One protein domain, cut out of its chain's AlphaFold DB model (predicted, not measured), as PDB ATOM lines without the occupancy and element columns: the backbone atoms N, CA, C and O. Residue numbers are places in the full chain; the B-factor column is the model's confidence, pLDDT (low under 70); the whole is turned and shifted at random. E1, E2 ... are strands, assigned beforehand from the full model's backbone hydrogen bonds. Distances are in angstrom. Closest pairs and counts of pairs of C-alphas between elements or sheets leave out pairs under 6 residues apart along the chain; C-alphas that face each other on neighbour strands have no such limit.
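Overview. This is residues 677 to 683 and 695 to 743 of the 764 residues of an uncharacterized protein of Sphaceloma murrayae (UniProt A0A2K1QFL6). Little regular structure is present: one strongly twisted sheet of four strands, in the order E1 E2 E3 E4, with loops beyond its E1 edge. It is an antiparallel meander, each strand the neighbour of the one before. The 56 printed residues have no named helix; the class is all strand, with only 22 residues in named elements. The whole is compact, radius of gyration of the C-alphas 11.6 A, spanning 35 by 24 by 16 A.

Along the chain. E1, residues 710 to 714, begins at C-alpha (288.720, 284.854, 153.016). E2 is 719 to 722, E3 727 to 732 at 15.9 A, and E4 735 to 741 at 17.4 A, ending at C-alpha (292.142, 299.016, 161.347).

Arrangement. Hairpin E1 and E2 has N 712 and O 721 at 2.8 A; hairpin E2 and E3, N 720 and O 729 at 2.8 A; hairpin E3 and E4, N 730 and O 737 at 2.8 A. Edge strands E1 and E4 are apart. Residues 702 to 703 pair antiparallel with 710 to 711.

Size, cuts and confidence. Residues 684 to 694 are not printed; C-alphas 683 and 695 are 9.0 A apart. The three links are tight. Residues 715, 733 to 734 and 742 to 743 have pLDDT under 70.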
ATOM      1  N   CYS A 677     280.984 270.497 154.941       74.94
ATOM      2  CA  CYS A 677     282.018 271.509 155.065       74.94
ATOM      3  C   CYS A 677     283.315 270.861 155.552       74.94
ATOM      4  O   CYS A 677     283.337 270.273 156.634       74.94
ATOM      5  N   ARG A 678     284.419 271.032 154.819       73.31
ATOM      6  CA  ARG A 678     285.718 270.467 155.232       73.31
ATOM      7  C   ARG A 678     286.258 271.034 156.547       73.31
ATOM      8  O   ARG A 678     286.913 270.303 157.275       73.31
ATOM      9  N   GLY A 679     285.985 272.304 156.849       71.25
ATOM     10  CA  GLY A 679     286.451 272.941 158.085       71.25
ATOM     11  C   GLY A 679     285.740 272.448 159.349       71.25
ATOM     12  O   GLY A 679     286.395 272.019 160.290       71.25
ATOM     13  N   CYS A 680     284.404 272.495 159.384       73.69
ATOM     14  CA  CYS A 680     283.637 272.234 160.612       73.69
ATOM     15  C   CYS A 680     282.755 270.977 160.575       73.69
ATOM     16  O   CYS A 680     282.084 270.682 161.561       73.69
ATOM     17  N   GLY A 681     282.689 270.258 159.451       71.50
ATOM     18  CA  GLY A 681     281.845 269.067 159.312       71.50
ATOM     19  C   GLY A 681     280.338 269.346 159.226       71.50
ATOM     20  O   GLY A 681     279.544 268.408 159.165       71.50
ATOM     21  N   ALA A 682     279.914 270.614 159.212       72.31
ATOM     22  CA  ALA A 682     278.510 270.974 159.035       72.31
ATOM     23  C   ALA A 682     278.055 270.703 157.597       72.31
ATOM     24  O   ALA A 682     278.823 270.882 156.651       72.31
ATOM     25  N   ARG A 683     276.793 270.303 157.413       71.88
ATOM     26  CA  ARG A 683     276.232 270.176 156.064       71.88
ATOM     27  C   ARG A 683     276.096 271.558 155.432       71.88
ATOM     28  O   ARG A 683     275.587 272.475 156.071       71.88
ATOM     29  N   ALA A 695     283.528 271.519 149.417       74.25
ATOM     30  CA  ALA A 695     282.465 272.370 149.942       74.25
ATOM     31  C   ALA A 695     282.854 272.979 151.301       74.25
ATOM     32  O   ALA A 695     283.428 272.303 152.163       74.25
ATOM     33  N   TRP A 696     282.518 274.254 151.490       74.38
ATOM     34  CA  TRP A 696     282.749 275.014 152.715       74.38
ATOM     35  C   TRP A 696     281.450 275.706 153.122       74.38
ATOM     36  O   TRP A 696     280.696 276.161 152.266       74.38
ATOM     37  N   CYS A 697     281.177 275.788 154.421       74.94
ATOM     38  CA  CYS A 697     280.092 276.617 154.928       74.94
ATOM     39  C   CYS A 697     280.534 278.083 155.017       74.94
ATOM     40  O   CYS A 697     281.728 278.374 155.118       74.94
ATOM     41  N   GLU A 698     279.558 278.986 155.078       72.88
ATOM     42  CA  GLU A 698     279.772 280.434 155.208       72.88
ATOM     43  C   GLU A 698     280.598 280.815 156.449       72.88
ATOM     44  O   GLU A 698     281.239 281.858 156.461       72.88
ATOM     45  N   ARG A 699     280.653 279.949 157.474       73.69
ATOM     46  CA  ARG A 699     281.499 280.142 158.662       73.69
ATOM     47  C   ARG A 699     282.976 279.843 158.403       73.69
ATOM     48  O   ARG A 699     283.834 280.560 158.897       73.69
ATOM     49  N   CYS A 700     283.284 278.758 157.691       71.75
ATOM     50  CA  CYS A 700     284.674 278.351 157.448       71.75
ATOM     51  C   CYS A 700     285.302 279.067 156.252       71.75
ATOM     52  O   CYS A 700     286.512 278.990 156.077       71.75
ATOM     53  N   ARG A 701     284.487 279.715 155.418       74.38
ATOM     54  CA  ARG A 701     284.938 280.474 154.255       74.38
ATOM     55  C   ARG A 701     284.139 281.769 154.134       74.38
ATOM     56  O   ARG A 701     283.414 281.978 153.165       74.38
ATOM     57  N   PHE A 702     284.238 282.605 155.163       81.62
ATOM     58  CA  PHE A 702     283.579 283.903 155.185       81.62
ATOM     59  C   PHE A 702     284.324 284.882 154.269       81.62
ATOM     60  O   PHE A 702     285.548 284.987 154.333       81.62
ATOM     61  N   GLY A 703     283.603 285.593 153.404       82.75
ATOM     62  CA  GLY A 703     284.182 286.630 152.551       82.75
ATOM     63  C   GLY A 703     284.329 287.944 153.313       82.75
ATOM     64  O   GLY A 703     283.366 288.449 153.882       82.75
ATOM     65  N   CYS A 704     285.524 288.525 153.311       81.50
ATOM     66  CA  CYS A 704     285.793 289.843 153.871       81.50
ATOM     67  C   CYS A 704     284.850 290.892 153.268       81.50
ATOM     68  O   CYS A 704     284.819 291.070 152.050       81.50
ATOM     69  N   LEU A 705     284.166 291.653 154.127       80.00
ATOM     70  CA  LEU A 705     283.200 292.689 153.738       80.00
ATOM     71  C   LEU A 705     283.805 293.795 152.860       80.00
ATOM     72  O   LEU A 705     283.083 294.461 152.124       80.00
ATOM     73  N   ARG A 706     285.125 294.005 152.939       79.88
ATOM     74  CA  ARG A 706     285.818 295.064 152.195       79.88
ATOM     75  C   ARG A 706     286.447 294.590 150.887       79.88
ATOM     76  O   ARG A 706     286.345 295.292 149.891       79.88
ATOM     77  N   CYS A 707     287.141 293.452 150.885       80.00
ATOM     78  CA  CYS A 707     287.922 293.006 149.718       80.00
ATOM     79  C   CYS A 707     287.492 291.655 149.136       80.00
ATOM     80  O   CYS A 707     288.101 291.197 148.171       80.00
ATOM     81  N   GLY A 708     286.492 290.994 149.725       78.06
ATOM     82  CA  GLY A 708     285.970 289.710 149.258       78.06
ATOM     83  C   GLY A 708     286.892 288.504 149.470       78.06
ATOM     84  O   GLY A 708     286.481 287.386 149.174       78.06
ATOM     85  N   THR A 709     288.117 288.681 149.987       82.06
ATOM     86  CA  THR A 709     289.007 287.549 150.313       82.06
ATOM     87  C   THR A 709     288.583 286.851 151.596       82.06
ATOM     88  O   THR A 709     287.871 287.431 152.406       82.06
ATOM     89  N   GLU A 710     289.055 285.629 151.818       81.06
ATOM     90  CA  GLU A 710     288.720 284.854 153.016       81.06
ATOM     91  C   GLU A 710     289.087 285.617 154.303       81.06
ATOM     92  O   GLU A 710     290.169 286.200 154.423       81.06
ATOM     93  N   ALA A 711     288.136 285.657 155.233       84.38
ATOM     94  CA  ALA A 711     288.254 286.267 156.546       84.38
ATOM     95  C   ALA A 711     287.972 285.222 157.632       84.38
ATOM     96  O   ALA A 711     287.167 284.305 157.451       84.38
ATOM     97  N   GLU A 712     288.654 285.370 158.760       82.69
ATOM     98  CA  GLU A 712     288.526 284.506 159.924       82.69
ATOM     99  C   GLU A 712     287.391 285.011 160.817       82.69
ATOM    100  O   GLU A 712     287.322 286.198 161.131       82.69
ATOM    101  N   VAL A 713     286.482 284.118 161.209       84.06
ATOM    102  CA  VAL A 713     285.336 284.452 162.065       84.06
ATOM    103  C   VAL A 713     285.503 283.771 163.418       84.06
ATOM    104  O   VAL A 713     285.423 282.544 163.515       84.06
ATOM    105  N   ASP A 714     285.659 284.576 164.465       79.81
ATOM    106  CA  ASP A 714     285.636 284.144 165.858       79.81
ATOM    107  C   ASP A 714     284.232 284.378 166.435       79.81
ATOM    108  O   ASP A 714     283.781 285.510 166.598       79.81
ATOM    109  N   LEU A 715     283.514 283.294 166.733       69.75
ATOM    110  CA  LEU A 715     282.161 283.372 167.294       69.75
ATOM    111  C   LEU A 715     282.140 283.602 168.807       69.75
ATOM    112  O   LEU A 715     281.110 284.032 169.324       69.75
ATOM    113  N   GLU A 716     283.227 283.288 169.508       75.94
ATOM    114  CA  GLU A 716     283.314 283.457 170.957       75.94
ATOM    115  C   GLU A 716     283.533 284.935 171.285       75.94
ATOM    116  O   GLU A 716     282.821 285.497 172.115       75.94
ATOM    117  N   MET A 717     284.414 285.591 170.525       73.56
ATOM    118  CA  MET A 717     284.607 287.042 170.593       73.56
ATOM    119  C   MET A 717     283.645 287.834 169.697       73.56
ATOM    120  O   MET A 717     283.624 289.056 169.764       73.56
ATOM    121  N   ARG A 718     282.815 287.154 168.890       84.31
ATOM    122  CA  ARG A 718     281.885 287.759 167.914       84.31
ATOM    123  C   ARG A 718     282.593 288.724 166.959       84.31
ATOM    124  O   ARG A 718     282.047 289.768 166.618       84.31
ATOM    125  N   THR A 719     283.797 288.381 166.509       85.94
ATOM    126  CA  THR A 719     284.600 289.228 165.620       85.94
ATOM    127  C   THR A 719     284.918 288.553 164.293       85.94
ATOM    128  O   THR A 719     285.116 287.343 164.229       85.94
ATOM    129  N   VAL A 720     285.041 289.352 163.235       87.19
ATOM    130  CA  VAL A 720     285.559 288.940 161.927       87.19
ATOM    131  C   VAL A 720     286.890 289.643 161.691       87.19
ATOM    132  O   VAL A 720     286.973 290.860 161.818       87.19
ATOM    133  N   TRP A 721     287.934 288.911 161.326       87.06
ATOM    134  CA  TRP A 721     289.255 289.447 161.007       87.06
ATOM    135  C   TRP A 721     289.617 289.149 159.554       87.06
ATOM    136  O   TRP A 721     289.550 288.008 159.105       87.06
ATOM    137  N   CYS A 722     290.042 290.166 158.804       86.44
ATOM    138  CA  CYS A 722     290.610 289.957 157.475       86.44
ATOM    139  C   CYS A 722     292.109 290.229 157.482       86.44
ATOM    140  O   CYS A 722     292.537 291.373 157.637       86.44
ATOM    141  N   ASP A 723     292.903 289.201 157.186       80.56
ATOM    142  CA  ASP A 723     294.358 289.322 157.192       80.56
ATOM    143  C   ASP A 723     294.914 290.150 156.016       80.56
ATOM    144  O   ASP A 723     296.003 290.714 156.116       80.56
ATOM    145  N   LYS A 724     294.151 290.294 154.921       81.94
ATOM    146  CA  LYS A 724     294.527 291.132 153.768       81.94
ATOM    147  C   LYS A 724     294.253 292.615 154.007       81.94
ATOM    148  O   LYS A 724     295.073 293.457 153.659       81.94
ATOM    149  N   CYS A 725     293.102 292.941 154.593       80.06
ATOM    150  CA  CYS A 725     292.756 294.328 154.907       80.06
ATOM    151  C   CYS A 725     293.312 294.799 156.254       80.06
ATOM    152  O   CYS A 725     293.303 296.001 156.491       80.06
ATOM    153  N   LYS A 726     293.756 293.879 157.122       84.19
ATOM    154  CA  LYS A 726     294.130 294.143 158.520       84.19
ATOM    155  C   LYS A 726     293.039 294.911 159.281       84.19
ATOM    156  O   LYS A 726     293.322 295.854 160.020       84.19
ATOM    157  N   ILE A 727     291.781 294.519 159.049       84.38
ATOM    158  CA  ILE A 727     290.593 295.103 159.683       84.38
ATOM    159  C   ILE A 727     289.896 294.029 160.506       84.38
ATOM    160  O   ILE A 727     289.707 292.903 160.028       84.38
ATOM    161  N   ARG A 728     289.498 294.413 161.720       88.19
ATOM    162  CA  ARG A 728     288.636 293.633 162.602       88.19
ATOM    163  C   ARG A 728     287.251 294.271 162.666       88.19
ATOM    164  O   ARG A 728     287.142 295.467 162.933       88.19
ATOM    165  N   TRP A 729     286.216 293.466 162.461       88.81
ATOM    166  CA  TRP A 729     284.818 293.827 162.691       88.81
ATOM    167  C   TRP A 729     284.271 293.100 163.919       88.81
ATOM    168  O   TRP A 729     284.644 291.953 164.150       88.81
ATOM    169  N   GLU A 730     283.355 293.715 164.652       87.62
ATOM    170  CA  GLU A 730     282.532 293.101 165.697       87.62
ATOM    171  C   GLU A 730     281.100 292.906 165.189       87.62
ATOM    172  O   GLU A 730     280.556 293.729 164.456       87.62
ATOM    173  N   MET A 731     280.497 291.776 165.547       83.31
ATOM    174  CA  MET A 731     279.165 291.361 165.121       83.31
ATOM    175  C   MET A 731     278.105 291.838 166.122       83.31
ATOM    176  O   MET A 731     277.858 291.186 167.144       83.31
ATOM    177  N   GLY A 732     277.438 292.943 165.795       73.94
ATOM    178  CA  GLY A 732     276.314 293.501 166.543       73.94
ATOM    179  C   GLY A 732     274.942 293.017 166.054       73.94
ATOM    180  O   GLY A 732     274.804 292.321 165.050       73.94
ATOM    181  N   VAL A 733     273.881 293.419 166.762       69.19
ATOM    182  CA  VAL A 733     272.480 293.091 166.403       69.19
ATOM    183  C   VAL A 733     272.038 293.795 165.109       69.19
ATOM    184  O   VAL A 733     271.128 293.323 164.430       69.19
ATOM    185  N   LEU A 734     272.691 294.906 164.755       57.22
ATOM    186  CA  LEU A 734     272.384 295.722 163.576       57.22
ATOM    187  C   LEU A 734     273.339 295.488 162.391       57.22
ATOM    188  O   LEU A 734     273.091 296.030 161.315       57.22
ATOM    189  N   GLY A 735     274.401 294.687 162.548       77.12
ATOM    190  CA  GLY A 735     275.394 294.471 161.492       77.12
ATOM    191  C   GLY A 735     276.812 294.231 162.013       77.12
ATOM    192  O   GLY A 735     276.994 293.667 163.087       77.12
ATOM    193  N   TYR A 736     277.809 294.632 161.220       82.81
ATOM    194  CA  TYR A 736     279.234 294.478 161.523       82.81
ATOM    195  C   TYR A 736     279.887 295.855 161.685       82.81
ATOM    196  O   TYR A 736     279.924 296.617 160.718       82.81
ATOM    197  N   ASP A 737     280.447 296.141 162.858       84.19
ATOM    198  CA  ASP A 737     281.090 297.421 163.172       84.19
ATOM    199  C   ASP A 737     282.615 297.272 163.176       84.19
ATOM    200  O   ASP A 737     283.144 296.288 163.680       84.19
ATOM    201  N   VAL A 738     283.353 298.216 162.586       84.81
ATOM    202  CA  VAL A 738     284.827 298.158 162.554       84.81
ATOM    203  C   VAL A 738     285.388 298.540 163.922       84.81
ATOM    204  O   VAL A 738     285.157 299.654 164.385       84.81
ATOM    205  N   VAL A 739     286.173 297.648 164.528       81.19
ATOM    206  CA  VAL A 739     286.777 297.864 165.857       81.19
ATOM    207  C   VAL A 739     288.258 298.223 165.759       81.19
ATOM    208  O   VAL A 739     288.742 299.058 166.516       81.19
ATOM    209  N   GLU A 740     288.988 297.642 164.803       75.06
ATOM    210  CA  GLU A 740     290.416 297.920 164.595       75.06
ATOM    211  C   GLU A 740     290.748 297.974 163.100       75.06
ATOM    212  O   GLU A 740     290.292 297.136 162.318       75.06
ATOM    213  N   SER A 741     291.585 298.936 162.700       71.81
ATOM    214  CA  SER A 741     292.142 299.016 161.347       71.81
ATOM    215  C   SER A 741     293.608 299.439 161.399       71.81
ATOM    216  O   SER A 741     293.913 300.511 161.922       71.81
ATOM    217  N   PHE A 742     294.507 298.627 160.841       58.44
ATOM    218  CA  PHE A 742     295.924 298.979 160.704       58.44
ATOM    219  C   PHE A 742     296.192 299.476 159.279       58.44
ATOM    220  O   PHE A 742     295.997 298.744 158.310       58.44
ATOM    221  N   GLN A 743     296.626 300.733 159.141       48.75
ATOM    222  CA  GLN A 743     297.032 301.288 157.848       48.75
ATOM    223  C   GLN A 743     298.358 300.657 157.404       48.75
ATOM    224  O   GLN A 743     299.388 300.844 158.049       48.75
TER     225      GLN A 743